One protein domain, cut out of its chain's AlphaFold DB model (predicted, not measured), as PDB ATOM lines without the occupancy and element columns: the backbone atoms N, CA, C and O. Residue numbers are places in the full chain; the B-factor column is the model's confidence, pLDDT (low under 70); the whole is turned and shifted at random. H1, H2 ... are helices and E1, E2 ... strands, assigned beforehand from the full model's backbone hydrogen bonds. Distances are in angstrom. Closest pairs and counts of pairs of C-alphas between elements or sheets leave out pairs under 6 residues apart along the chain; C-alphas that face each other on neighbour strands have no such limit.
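AT A GLANCE: This is residues 364 to 459 of the 626 residues of an uncharacterized protein of Macrococcus lamae (UniProt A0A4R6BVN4). Picture a twisted sheet of three long strands, E1, E2 and E3, with two helices, H2 and H3, side by side and slantwise over one face, while no named helix covers the other face. Beyond the edge strand E1, the helix H4 and the very short H1 make a small group that meets the sheet only through H1, which grazes it. The printed part has 96 residues, with named elements in the order E1 H1 H2 E2 E3 H3 H4; the sheet's order is E1, E2, E3, all antiparallel, and the class is mixed, helices and strands. The whole is compact, with a radius of gyration of the C-alphas of 12.8 A, and spans 36 by 28 by 21 A.

HOW THE PARTS SIT: Start at E1, residues 364 to 371, an edge strand antiparallel to the inner strand E2, residues 413 to 421; look for N 368 and O 418, 2.9 A apart and within hydrogen-bond range. E2 and E3, residues 426 to 433, form a hairpin, with N 417 and O 429 at 2.8 A, also within range. H1, residues 380 to 383, only grazes the sheet; its closest C-alpha pair to E1 is Tyr 383 and Val 370, 5.8 A apart. H2, residues 390 to 403, is on the sheet at a height of 8.6 A; its closest C-alpha pair to E1 is Ile 393 and Val 367, 6.1 A apart. H3, residues 435 to 445, is on the same face at a height of 9.1 A, giving two layers, helices on one face of a sheet. H2 and H3 only just touch, with 3 pairs of C-alphas within 8 A, the closest being Asp 395 and Ile 444 at 7.6 A; they run opposite ways at a shallow tilt of 15 degrees. H4, residues 448 to 456, is not on the sheet; it only just touches H1, with 3 such pairs, the closest being Phe 455 and Leu 382 at 7.1 A. In H2, H3 and H4 every O i to N i+4 pair is within hydrogen-bond range; H1 is too short for one.

IN THESE COORDINATES: Find C-alpha 364 at (35.944, -7.344, -19.732), where E1 begins its 20.4 A. H1 covers 5.2 A, and H2 runs 19.8 A from C-alpha 390 at (41.958, -1.691, -15.642). E2 measures 26.3 A, E3 22.3 A and H3 15.1 A. H4, 12.5 A long, ends at C-alpha 456, (54.447, -8.874, -21.950).

THE WHOLE: The C-alphas farthest apart, of Asp 409 and Asp 459, are 37.6 A from each other. The printed part has no cut, and no link is long. The mean pLDDT of the printed part is 76.6; look for values under 70 at residues 372 to 384, 407 to 410 and 412.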
ATOM      1  N   ILE A 364      34.729  -7.407 -18.921       90.06
ATOM      2  CA  ILE A 364      35.944  -7.344 -19.732       90.06
ATOM      3  C   ILE A 364      37.103  -7.988 -18.957       90.06
ATOM      4  O   ILE A 364      37.308  -7.727 -17.771       90.06
ATOM      5  N   LYS A 365      37.846  -8.865 -19.635       88.69
ATOM      6  CA  LYS A 365      39.102  -9.463 -19.171       88.69
ATOM      7  C   LYS A 365      40.299  -8.672 -19.702       88.69
ATOM      8  O   LYS A 365      41.127  -8.237 -18.915       88.69
ATOM      9  N   ALA A 366      40.350  -8.469 -21.017       85.31
ATOM     10  CA  ALA A 366      41.446  -7.793 -21.703       85.31
ATOM     11  C   ALA A 366      40.928  -6.960 -22.879       85.31
ATOM     12  O   ALA A 366      39.829  -7.203 -23.396       85.31
ATOM     13  N   VAL A 367      41.731  -5.989 -23.310       86.81
ATOM     14  CA  VAL A 367      41.433  -5.126 -24.459       86.81
ATOM     15  C   VAL A 367      42.659  -4.984 -25.351       86.81
ATOM     16  O   VAL A 367      43.789  -4.951 -24.874       86.81
ATOM     17  N   SER A 368      42.425  -4.867 -26.653       83.25
ATOM     18  CA  SER A 368      43.432  -4.506 -27.646       83.25
ATOM     19  C   SER A 368      42.880  -3.407 -28.553       83.25
ATOM     20  O   SER A 368      41.721  -3.471 -28.970       83.25
ATOM     21  N   ILE A 369      43.694  -2.391 -28.839       81.06
ATOM     22  CA  ILE A 369      43.390  -1.363 -29.837       81.06
ATOM     23  C   ILE A 369      44.469  -1.468 -30.906       81.06
ATOM     24  O   ILE A 369      45.651  -1.344 -30.598       81.06
ATOM     25  N   VAL A 370      44.049  -1.696 -32.146       75.62
ATOM     26  CA  VAL A 370      44.932  -1.769 -33.312       75.62
ATOM     27  C   VAL A 370      44.640  -0.571 -34.205       75.62
ATOM     28  O   VAL A 370      43.507  -0.429 -34.668       75.62
ATOM     29  N   ASP A 371      45.636   0.281 -34.433       72.94
ATOM     30  CA  ASP A 371      45.567   1.363 -35.417       72.94
ATOM     31  C   ASP A 371      45.923   0.818 -36.811       72.94
ATOM     32  O   ASP A 371      46.934   0.146 -36.985       72.94
ATOM     33  N   PHE A 372      45.049   1.068 -37.784       63.94
ATOM     34  CA  PHE A 372      45.172   0.679 -39.194       63.94
ATOM     35  C   PHE A 372      45.546   1.867 -40.093       63.94
ATOM     36  O   PHE A 372      45.514   1.748 -41.317       63.94
ATOM     37  N   SER A 373      45.848   3.032 -39.514       54.06
ATOM     38  CA  SER A 373      46.209   4.230 -40.272       54.06
ATOM     39  C   SER A 373      47.589   4.155 -40.933       54.06
ATOM     40  O   SER A 373      47.834   4.902 -41.878       54.06
ATOM     41  N   ASP A 374      48.435   3.212 -40.514       48.22
ATOM     42  CA  ASP A 374      49.685   2.860 -41.185       48.22
ATOM     43  C   ASP A 374      49.499   1.591 -42.025       48.22
ATOM     44  O   ASP A 374      49.725   0.471 -41.571       48.22
ATOM     45  N   GLN A 375      49.138   1.753 -43.300       38.25
ATOM     46  CA  GLN A 375      49.125   0.628 -44.247       38.25
ATOM     47  C   GLN A 375      50.529   0.057 -44.532       38.25
ATOM     48  O   GLN A 375      50.644  -0.987 -45.167       38.25
ATOM     49  N   ASN A 376      51.585   0.706 -44.025       38.72
ATOM     50  CA  ASN A 376      52.973   0.259 -44.144       38.72
ATOM     51  C   ASN A 376      53.484  -0.528 -42.932       38.72
ATOM     52  O   ASN A 376      54.521  -1.181 -43.043       38.72
ATOM     53  N   THR A 377      52.786  -0.531 -41.790       43.75
ATOM     54  CA  THR A 377      53.195  -1.357 -40.648       43.75
ATOM     55  C   THR A 377      52.375  -2.633 -40.613       43.75
ATOM     56  O   THR A 377      51.459  -2.869 -39.831       43.75
ATOM     57  N   ASN A 378      52.810  -3.508 -41.498       47.22
ATOM     58  CA  ASN A 378      53.024  -4.923 -41.279       47.22
ATOM     59  C   ASN A 378      53.535  -5.219 -39.834       47.22
ATOM     60  O   ASN A 378      54.630  -5.712 -39.651       47.22
ATOM     61  N   ASN A 379      52.783  -4.936 -38.765       51.66
ATOM     62  CA  ASN A 379      53.177  -5.192 -37.370       51.66
ATOM     63  C   ASN A 379      51.989  -5.662 -36.506       51.66
ATOM     64  O   ASN A 379      52.043  -5.554 -35.282       51.66
ATOM     65  N   GLU A 380      50.911  -6.205 -37.094       52.81
ATOM     66  CA  GLU A 380      49.710  -6.619 -36.337       52.81
ATOM     67  C   GLU A 380      50.058  -7.547 -35.154       52.81
ATOM     68  O   GLU A 380      49.507  -7.378 -34.071       52.81
ATOM     69  N   PHE A 381      51.068  -8.416 -35.297       57.31
ATOM     70  CA  PHE A 381      51.622  -9.252 -34.220       57.31
ATOM     71  C   PHE A 381      52.040  -8.476 -32.952       57.31
ATOM     72  O   PHE A 381      51.897  -8.968 -31.836       57.31
ATOM     73  N   LEU A 382      52.548  -7.255 -33.098       58.47
ATOM     74  CA  LEU A 382      53.060  -6.439 -31.994       58.47
ATOM     75  C   LEU A 382      51.979  -5.550 -31.380       58.47
ATOM     76  O   LEU A 382      51.989  -5.298 -30.174       58.47
ATOM     77  N   TYR A 383      51.030  -5.108 -32.204       58.97
ATOM     78  CA  TYR A 383      49.990  -4.156 -31.821       58.97
ATOM     79  C   TYR A 383      48.664  -4.824 -31.417       58.97
ATOM     80  O   TYR A 383      47.883  -4.220 -30.687       58.97
ATOM     81  N   ALA A 384      48.421  -6.082 -31.806       61.25
ATOM     82  CA  ALA A 384      47.165  -6.793 -31.542       61.25
ATOM     83  C   ALA A 384      47.105  -7.550 -30.203       61.25
ATOM     84  O   ALA A 384      46.096  -8.207 -29.938       61.25
ATOM     85  N   ASN A 385      48.135  -7.459 -29.355       71.62
ATOM     86  CA  ASN A 385      48.174  -8.220 -28.104       71.62
ATOM     87  C   ASN A 385      47.185  -7.694 -27.049       71.62
ATOM     88  O   ASN A 385      46.802  -6.519 -27.036       71.62
ATOM     89  N   GLU A 386      46.748  -8.611 -26.187       80.25
ATOM     90  CA  GLU A 386      45.635  -8.451 -25.254       80.25
ATOM     91  C   GLU A 386      46.143  -7.885 -23.916       80.25
ATOM     92  O   GLU A 386      46.845  -8.563 -23.169       80.25
ATOM     93  N   VAL A 387      45.784  -6.641 -23.582       80.81
ATOM     94  CA  VAL A 387      46.263  -5.979 -22.359       80.81
ATOM     95  C   VAL A 387      45.234  -6.110 -21.234       80.81
ATOM     96  O   VAL A 387      44.113  -5.601 -21.329       80.81
ATOM     97  N   GLU A 388      45.631  -6.775 -20.146       83.19
ATOM     98  CA  GLU A 388      44.863  -6.917 -18.900       83.19
ATOM     99  C   GLU A 388      45.197  -5.770 -17.922       83.19
ATOM    100  O   GLU A 388      45.858  -5.960 -16.902       83.19
ATOM    101  N   ASP A 389      44.767  -4.545 -18.244       84.56
ATOM    102  CA  ASP A 389      44.947  -3.370 -17.379       84.56
ATOM    103  C   ASP A 389      43.643  -2.582 -17.194       84.56
ATOM    104  O   ASP A 389      43.009  -2.173 -18.160       84.56
ATOM    105  N   MET A 390      43.241  -2.341 -15.942       84.25
ATOM    106  CA  MET A 390      41.958  -1.691 -15.642       84.25
ATOM    107  C   MET A 390      41.891  -0.224 -16.083       84.25
ATOM    108  O   MET A 390      40.808   0.226 -16.462       84.25
ATOM    109  N   ALA A 391      43.003   0.519 -16.046       84.69
ATOM    110  CA  ALA A 391      43.024   1.908 -16.504       84.69
ATOM    111  C   ALA A 391      42.885   1.960 -18.031       84.69
ATOM    112  O   ALA A 391      42.028   2.669 -18.548       84.69
ATOM    113  N   TYR A 392      43.621   1.103 -18.740       83.81
ATOM    114  CA  TYR A 392      43.521   0.945 -20.189       83.81
ATOM    115  C   TYR A 392      42.135   0.481 -20.649       83.81
ATOM    116  O   TYR A 392      41.583   1.014 -21.612       83.81
ATOM    117  N   ILE A 393      41.542  -0.490 -19.947       87.06
ATOM    118  CA  ILE A 393      40.185  -0.974 -20.224       87.06
ATOM    119  C   ILE A 393      39.177   0.169 -20.063       87.06
ATOM    120  O   ILE A 393      38.310   0.340 -20.921       87.06
ATOM    121  N   ASN A 394      39.291   0.960 -18.993       88.62
ATOM    122  CA  ASN A 394      38.393   2.085 -18.751       88.62
ATOM    123  C   ASN A 394      38.531   3.175 -19.823       88.62
ATOM    124  O   ASN A 394      37.521   3.579 -20.401       88.62
ATOM    125  N   ASP A 395      39.762   3.574 -20.148       86.94
ATOM    126  CA  ASP A 395      40.051   4.563 -21.192       86.94
ATOM    127  C   ASP A 395      39.535   4.091 -22.556       86.94
ATOM    128  O   ASP A 395      38.903   4.849 -23.289       86.94
ATOM    129  N   THR A 396      39.694   2.802 -22.870       87.50
ATOM    130  CA  THR A 396      39.185   2.229 -24.122       87.50
ATOM    131  C   THR A 396      37.657   2.196 -24.170       87.50
ATOM    132  O   THR A 396      37.056   2.434 -25.217       87.50
ATOM    133  N   VAL A 397      36.985   1.888 -23.057       89.56
ATOM    134  CA  VAL A 397      35.514   1.928 -22.987       89.56
ATOM    135  C   VAL A 397      34.998   3.363 -23.090       89.56
ATOM    136  O   VAL A 397      33.973   3.586 -23.736       89.56
ATOM    137  N   GLN A 398      35.686   4.337 -22.493       88.69
ATOM    138  CA  GLN A 398      35.347   5.751 -22.639       88.69
ATOM    139  C   GLN A 398      35.524   6.218 -24.088       88.69
ATOM    140  O   GLN A 398      34.586   6.771 -24.658       88.69
ATOM    141  N   LEU A 399      36.662   5.901 -24.709       87.19
ATOM    142  CA  LEU A 399      36.907   6.144 -26.128       87.19
ATOM    143  C   LEU A 399      35.792   5.539 -26.990       87.19
ATOM    144  O   LEU A 399      35.213   6.216 -27.833       87.19
ATOM    145  N   HIS A 400      35.438   4.275 -26.752       89.38
ATOM    146  CA  HIS A 400      34.374   3.611 -27.498       89.38
ATOM    147  C   HIS A 400      33.033   4.348 -27.353       89.38
ATOM    148  O   HIS A 400      32.375   4.587 -28.362       89.38
ATOM    149  N   LYS A 401      32.655   4.792 -26.145       89.19
ATOM    150  CA  LYS A 401      31.445   5.615 -25.926       89.19
ATOM    151  C   LYS A 401      31.455   6.915 -26.726       89.19
ATOM    152  O   LYS A 401      30.397   7.355 -27.165       89.19
ATOM    153  N   GLU A 402      32.616   7.534 -26.900       86.00
ATOM    154  CA  GLU A 402      32.747   8.777 -27.661       86.00
ATOM    155  C   GLU A 402      32.664   8.573 -29.178       86.00
ATOM    156  O   GLU A 402      32.286   9.520 -29.879       86.00
ATOM    157  N   LEU A 403      33.001   7.371 -29.657       84.94
ATOM    158  CA  LEU A 403      32.981   6.968 -31.067       84.94
ATOM    159  C   LEU A 403      31.639   6.366 -31.512       84.94
ATOM    160  O   LEU A 403      31.283   6.483 -32.683       84.94
ATOM    161  N   VAL A 404      30.874   5.747 -30.604       86.00
ATOM    162  CA  VAL A 404      29.575   5.129 -30.935       86.00
ATOM    163  C   VAL A 404      28.635   6.143 -31.588       86.00
ATOM    164  O   VAL A 404      28.382   7.223 -31.052       86.00
ATOM    165  N   GLY A 405      28.090   5.775 -32.749       73.69
ATOM    166  CA  GLY A 405      27.129   6.584 -33.499       73.69
ATOM    167  C   GLY A 405      27.699   7.868 -34.110       73.69
ATOM    168  O   GLY A 405      26.926   8.661 -34.651       73.69
ATOM    169  N   LYS A 406      29.017   8.098 -34.032       73.38
ATOM    170  CA  LYS A 406      29.698   9.179 -34.749       73.38
ATOM    171  C   LYS A 406      30.429   8.604 -35.949       73.38
ATOM    172  O   LYS A 406      31.341   7.797 -35.804       73.38
ATOM    173  N   GLU A 407      30.065   9.086 -37.125       64.25
ATOM    174  CA  GLU A 407      30.821   8.851 -38.348       64.25
ATOM    175  C   GLU A 407      31.422  10.165 -38.817       64.25
ATOM    176  O   GLU A 407      30.783  11.216 -38.724       64.25
ATOM    177  N   SER A 408      32.651  10.095 -39.314       61.31
ATOM    178  CA  SER A 408      33.310  11.230 -39.939       61.31
ATOM    179  C   SER A 408      33.510  10.952 -41.417       61.31
ATOM    180  O   SER A 408      34.113   9.943 -41.776       61.31
ATOM    181  N   ASP A 409      33.046  11.874 -42.256       60.09
ATOM    182  CA  ASP A 409      33.270  11.820 -43.703       60.09
ATOM    183  C   ASP A 409      34.730  12.195 -44.060       60.09
ATOM    184  O   ASP A 409      35.217  11.818 -45.121       60.09
ATOM    185  N   ASN A 410      35.448  12.873 -43.149       67.38
ATOM    186  CA  ASN A 410      36.886  13.149 -43.240       67.38
ATOM    187  C   ASN A 410      37.636  12.337 -42.179       67.38
ATOM    188  O   ASN A 410      37.511  12.610 -40.979       67.38
ATOM    189  N   TYR A 411      38.406  11.345 -42.612       70.56
ATOM    190  CA  TYR A 411      39.141  10.444 -41.731       70.56
ATOM    191  C   TYR A 411      40.649  10.531 -41.985       70.56
ATOM    192  O   TYR A 411      41.103  10.501 -43.124       70.56
ATOM    193  N   ASP A 412      41.415  10.591 -40.898       69.00
ATOM    194  CA  ASP A 412      42.886  10.628 -40.894       69.00
ATOM    195  C   ASP A 412      43.486   9.281 -40.441       69.00
ATOM    196  O   ASP A 412      44.707   9.116 -40.327       69.00
ATOM    197  N   GLY A 413      42.627   8.306 -40.128       74.06
ATOM    198  CA  GLY A 413      43.011   6.974 -39.680       74.06
ATOM    199  C   GLY A 413      41.814   6.093 -39.336       74.06
ATOM    200  O   GLY A 413      40.668   6.543 -39.358       74.06
ATOM    201  N   ALA A 414      42.081   4.833 -39.002       78.94
ATOM    202  CA  ALA A 414      41.062   3.874 -38.598       78.94
ATOM    203  C   ALA A 414      41.596   3.001 -37.467       78.94
ATOM    204  O   ALA A 414      42.754   2.607 -37.494       78.94
ATOM    205  N   ILE A 415      40.754   2.654 -36.500       83.38
ATOM    206  CA  ILE A 415      41.139   1.781 -35.387       83.38
ATOM    207  C   ILE A 415      40.204   0.592 -35.274       83.38
ATOM    208  O   ILE A 415      39.019   0.675 -35.596       83.38
ATOM    209  N   THR A 416      40.727  -0.514 -34.757       85.56
ATOM    210  CA  THR A 416      39.923  -1.648 -34.316       85.56
ATOM    211  C   THR A 416      40.100  -1.865 -32.823       85.56
ATOM    212  O   THR A 416      41.205  -2.124 -32.357       85.56
ATOM    213  N   ILE A 417      38.998  -1.813 -32.084       87.75
ATOM    214  CA  ILE A 417      38.931  -2.125 -30.661       87.75
ATOM    215  C   ILE A 417      38.461  -3.575 -30.514       87.75
ATOM    216  O   ILE A 417      37.337  -3.909 -30.894       87.75
ATOM    217  N   LYS A 418      39.304  -4.444 -29.958       88.31
ATOM    218  CA  LYS A 418      38.994  -5.845 -29.642       88.31
ATOM    219  C   LYS A 418      38.841  -5.988 -28.123       88.31
ATOM    220  O   LYS A 418      39.785  -5.763 -27.372       88.31
ATOM    221  N   TYR A 419      37.655  -6.381 -27.671       87.81
ATOM    222  CA  TYR A 419      37.361  -6.737 -26.284       87.81
ATOM    223  C   TYR A 419      37.356  -8.243 -26.107       87.81
ATOM    224  O   TYR A 419      36.818  -8.977 -26.940       87.81
ATOM    225  N   ILE A 420      37.876  -8.686 -24.970       88.06
ATOM    226  CA  ILE A 420      37.889 -10.090 -24.586       88.06
ATOM    227  C   ILE A 420      37.189 -10.198 -23.265       88.06
ATOM    228  O   ILE A 420      37.600  -9.613 -22.267       88.06
ATOM    229  N   MET A 421      36.085 -10.920 -23.294       90.19
ATOM    230  CA  MET A 421      35.188 -11.034 -22.169       90.19
ATOM    231  C   MET A 421      35.668 -12.154 -21.243       90.19
ATOM    232  O   MET A 421      36.288 -13.123 -21.680       90.19
ATOM    233  N   LYS A 422      35.326 -12.081 -19.955       90.06
ATOM    234  CA  LYS A 422      35.671 -13.118 -18.963       90.06
ATOM    235  C   LYS A 422      35.117 -14.505 -19.302       90.06
ATOM    236  O   LYS A 422      35.674 -15.506 -18.867       90.06
ATOM    237  N   ASN A 423      34.044 -14.572 -20.092       86.56
ATOM    238  CA  ASN A 423      33.471 -15.822 -20.599       86.56
ATOM    239  C   ASN A 423      34.201 -16.385 -21.841       86.56
ATOM    240  O   ASN A 423      33.763 -17.393 -22.387       86.56
ATOM    241  N   GLY A 424      35.264 -15.728 -22.314       83.38
ATOM    242  CA  GLY A 424      36.040 -16.122 -23.492       83.38
ATOM    243  C   GLY A 424      35.512 -15.597 -24.832       83.38
ATOM    244  O   GLY A 424      36.169 -15.790 -25.852       83.38
ATOM    245  N   SER A 425      34.358 -14.919 -24.870       84.06
ATOM    246  CA  SER A 425      33.856 -14.310 -26.111       84.06
ATOM    247  C   SER A 425      34.687 -13.087 -26.523       84.06
ATOM    248  O   SER A 425      35.169 -12.333 -25.675       84.06
ATOM    249  N   LYS A 426      34.851 -12.889 -27.839       86.25
ATOM    250  CA  LYS A 426      35.594 -11.764 -28.423       86.25
ATOM    251  C   LYS A 426      34.634 -10.811 -29.132       86.25
ATOM    252  O   LYS A 426      33.758 -11.247 -29.876       86.25
ATOM    253  N   ILE A 427      34.800  -9.511 -28.911       86.06
ATOM    254  CA  ILE A 427      33.956  -8.467 -29.499       86.06
ATOM    255  C   ILE A 427      34.860  -7.452 -30.184       86.06
ATOM    256  O   ILE A 427      35.637  -6.779 -29.524       86.06
ATOM    257  N   SER A 428      34.749  -7.335 -31.505       85.31
ATOM    258  CA  SER A 428      35.550  -6.401 -32.301       85.31
ATOM    259  C   SER A 428      34.703  -5.226 -32.789       85.31
ATOM    260  O   SER A 428      33.528  -5.410 -33.135       85.31
ATOM    261  N   ARG A 429      35.281  -4.024 -32.797       87.06
ATOM    262  CA  ARG A 429      34.670  -2.787 -33.293       87.06
ATOM    263  C   ARG A 429      35.655  -2.007 -34.143       87.06
ATOM    264  O   ARG A 429      36.815  -1.937 -33.769       87.06
ATOM    265  N   HIS A 430      35.199  -1.421 -35.242       85.50
ATOM    266  CA  HIS A 430      36.045  -0.702 -36.191       85.50
ATOM    267  C   HIS A 430      35.527   0.713 -36.440       85.50
ATOM    268  O   HIS A 430      34.398   0.875 -36.891       85.50
ATOM    269  N   TYR A 431      36.344   1.720 -36.144       86.19
ATOM    270  CA  TYR A 431      35.966   3.126 -36.239       86.19
ATOM    271  C   TYR A 431      36.945   3.898 -37.114       86.19
ATOM    272  O   TYR A 431      38.159   3.760 -36.965       86.19
ATOM    273  N   LEU A 432      36.403   4.752 -37.980       82.12
ATOM    274  CA  LEU A 432      37.164   5.774 -38.692       82.12
ATOM    275  C   LEU A 432      37.358   6.984 -37.771       82.12
ATOM    276  O   LEU A 432      36.422   7.402 -37.085       82.12
ATOM    277  N   LEU A 433      38.572   7.531 -37.735       81.38
ATOM    278  CA  LEU A 433      38.967   8.603 -36.824       81.38
ATOM    279  C   LEU A 433      39.245   9.909 -37.569       81.38
ATOM    280  O   LEU A 433      39.910   9.918 -38.602       81.38
ATOM    281  N   THR A 434      38.820  11.025 -36.983       79.88
ATOM    282  CA  THR A 434      39.290  12.385 -37.324       79.88
ATOM    283  C   THR A 434      40.652  12.677 -36.693       79.88
ATOM    284  O   THR A 434      41.009  12.046 -35.698       79.88
ATOM    285  N   GLY A 435      41.388  13.682 -37.175       75.75
ATOM    286  CA  GLY A 435      42.706  14.049 -36.641       75.75
ATOM    287  C   GLY A 435      42.749  14.280 -35.126       75.75
ATOM    288  O   GLY A 435      43.669  13.810 -34.457       75.75
ATOM    289  N   THR A 436      41.719  14.905 -34.542       76.00
ATOM    290  CA  THR A 436      41.629  15.083 -33.080       76.00
ATOM    291  C   THR A 436      41.436  13.758 -32.342       76.00
ATOM    292  O   THR A 436      42.058  13.534 -31.306       76.00
ATOM    293  N   GLN A 437      40.607  12.859 -32.880       79.62
ATOM    294  CA  GLN A 437      40.386  11.535 -32.291       79.62
ATOM    295  C   GLN A 437      41.629  10.655 -32.441       79.62
ATOM    296  O   GLN A 437      41.997   9.957 -31.504       79.62
ATOM    297  N   LYS A 438      42.318  10.734 -33.584       78.12
ATOM    298  CA  LYS A 438      43.574  10.024 -33.836       78.12
ATOM    299  C   LYS A 438      44.655  10.423 -32.834       78.12
ATOM    300  O   LYS A 438      45.287   9.550 -32.252       78.12
ATOM    301  N   SER A 439      44.817  11.721 -32.567       77.38
ATOM    302  CA  SER A 439      45.774  12.198 -31.560       77.38
ATOM    303  C   SER A 439      45.478  11.634 -30.167       77.38
ATOM    304  O   SER A 439      46.397  11.189 -29.485       77.38
ATOM    305  N   TYR A 440      44.207  11.621 -29.759       79.00
ATOM    306  CA  TYR A 440      43.796  11.074 -28.464       79.00
ATOM    307  C   TYR A 440      44.032   9.559 -28.371       79.00
ATOM    308  O   TYR A 440      44.510   9.056 -27.357       79.00
ATOM    309  N   VAL A 441      43.761   8.819 -29.449       79.62
ATOM    310  CA  VAL A 441      44.017   7.375 -29.498       79.62
ATOM    311  C   VAL A 441      45.512   7.069 -29.448       79.62
ATOM    312  O   VAL A 441      45.924   6.205 -28.677       79.62
ATOM    313  N   ASN A 442      46.333   7.816 -30.188       76.38
ATOM    314  CA  ASN A 442      47.787   7.672 -30.150       76.38
ATOM    315  C   ASN A 442      48.349   7.959 -28.755       76.38
ATOM    316  O   ASN A 442      49.238   7.247 -28.299       76.38
ATOM    317  N   GLU A 443      47.797   8.943 -28.040       78.81
ATOM    318  CA  GLU A 443      48.179   9.222 -26.654       78.81
ATOM    319  C   GLU A 443      47.901   8.031 -25.728       78.81
ATOM    320  O   GLU A 443      48.728   7.723 -24.875       78.81
ATOM    321  N   ILE A 444      46.770   7.336 -25.900       78.75
ATOM    322  CA  ILE A 444      46.411   6.152 -25.103       78.75
ATOM    323  C   ILE A 444      47.284   4.942 -25.474       78.75
ATOM    324  O   ILE A 444      47.799   4.256 -24.588       78.75
ATOM    325  N   ILE A 445      47.453   4.667 -26.772       75.62
ATOM    326  CA  ILE A 445      48.172   3.488 -27.288       75.62
ATOM    327  C   ILE A 445      49.671   3.564 -26.983       75.62
ATOM    328  O   ILE A 445      50.265   2.520 -26.704       75.62
ATOM    329  N   ASN A 446      50.255   4.768 -27.011       73.94
ATOM    330  CA  ASN A 446      51.696   4.996 -26.871       73.94
ATOM    331  C   ASN A 446      52.126   5.327 -25.434       73.94
ATOM    332  O   ASN A 446      53.281   5.691 -25.203       73.94
ATOM    333  N   ARG A 447      51.237   5.199 -24.438       78.44
ATOM    334  CA  ARG A 447      51.662   5.293 -23.034       78.44
ATOM    335  C   ARG A 447      52.649   4.175 -22.741       78.44
ATOM    336  O   ARG A 447      52.328   3.005 -22.943       78.44
ATOM    337  N   GLN A 448      53.812   4.532 -22.199       72.19
ATOM    338  CA  GLN A 448      54.902   3.588 -21.942       72.19
ATOM    339  C   GLN A 448      54.435   2.353 -21.157       72.19
ATOM    340  O   GLN A 448      54.763   1.232 -21.525       72.19
ATOM    341  N   GLU A 449      53.593   2.545 -20.138       76.94
ATOM    342  CA  GLU A 449      53.033   1.458 -19.323       76.94
ATOM    343  C   GLU A 449      52.179   0.467 -20.137       76.94
ATOM    344  O   GLU A 449      52.179  -0.731 -19.862       76.94
ATOM    345  N   ILE A 450      51.456   0.951 -21.150       75.50
ATOM    346  CA  ILE A 450      50.577   0.140 -22.005       75.50
ATOM    347  C   ILE A 450      51.380  -0.591 -23.067       75.50
ATOM    348  O   ILE A 450      51.163  -1.782 -23.287       75.50
ATOM    349  N   VAL A 451      52.325   0.110 -23.691       72.12
ATOM    350  CA  VAL A 451      53.315  -0.474 -24.600       72.12
ATOM    351  C   VAL A 451      54.041  -1.614 -23.885       72.12
ATOM    352  O   VAL A 451      54.116  -2.733 -24.393       72.12
ATOM    353  N   ASP A 452      54.453  -1.379 -22.639       73.62
ATOM    354  CA  ASP A 452      55.122  -2.379 -21.829       73.62
ATOM    355  C   ASP A 452      54.239  -3.612 -21.565       73.62
ATOM    356  O   ASP A 452      54.669  -4.748 -21.790       73.62
ATOM    357  N   LYS A 453      52.993  -3.426 -21.131       77.00
ATOM    358  CA  LYS A 453      52.082  -4.554 -20.871       77.00
ATOM    359  C   LYS A 453      51.700  -5.318 -22.141       77.00
ATOM    360  O   LYS A 453      51.585  -6.540 -22.103       77.00
ATOM    361  N   ARG A 454      51.565  -4.631 -23.279       75.25
ATOM    362  CA  ARG A 454      51.291  -5.254 -24.585       75.25
ATOM    363  C   ARG A 454      52.396  -6.226 -24.979       75.25
ATOM    364  O   ARG A 454      52.116  -7.351 -25.383       75.25
ATOM    365  N   PHE A 455      53.648  -5.825 -24.803       72.06
ATOM    366  CA  PHE A 455      54.791  -6.682 -25.104       72.06
ATOM    367  C   PHE A 455      54.924  -7.881 -24.154       72.06
ATOM    368  O   PHE A 455      55.383  -8.943 -24.569       72.06
ATOM    369  N   GLU A 456      54.494  -7.749 -22.897       75.69
ATOM    370  CA  GLU A 456      54.447  -8.874 -21.950       75.69
ATOM    371  C   GLU A 456      53.359  -9.896 -22.293       75.69
ATOM    372  O   GLU A 456      53.531 -11.081 -22.013       75.69
ATOM    373  N   SER A 457      52.273  -9.458 -22.933       75.06
ATOM    374  CA  SER A 457      51.139 -10.311 -23.308       75.06
ATOM    375  C   SER A 457      51.349 -11.180 -24.561       75.06
ATOM    376  O   SER A 457      50.441 -11.910 -24.945       75.06
ATOM    377  N   ILE A 458      52.528 -11.137 -25.195       75.06
ATOM    378  CA  ILE A 458      52.840 -11.953 -26.381       75.06
ATOM    379  C   ILE A 458      52.944 -13.442 -26.006       75.06
ATOM    380  O   ILE A 458      53.782 -13.827 -25.181       75.06
ATOM    381  N   ASP A 459      52.165 -14.297 -26.679       75.50
ATOM    382  CA  ASP A 459      52.287 -15.755 -26.563       75.50
ATOM    383  C   ASP A 459      53.434 -16.291 -27.436       75.50
ATOM    384  O   ASP A 459      53.299 -16.617 -28.614       75.50
TER     385      ASP A 459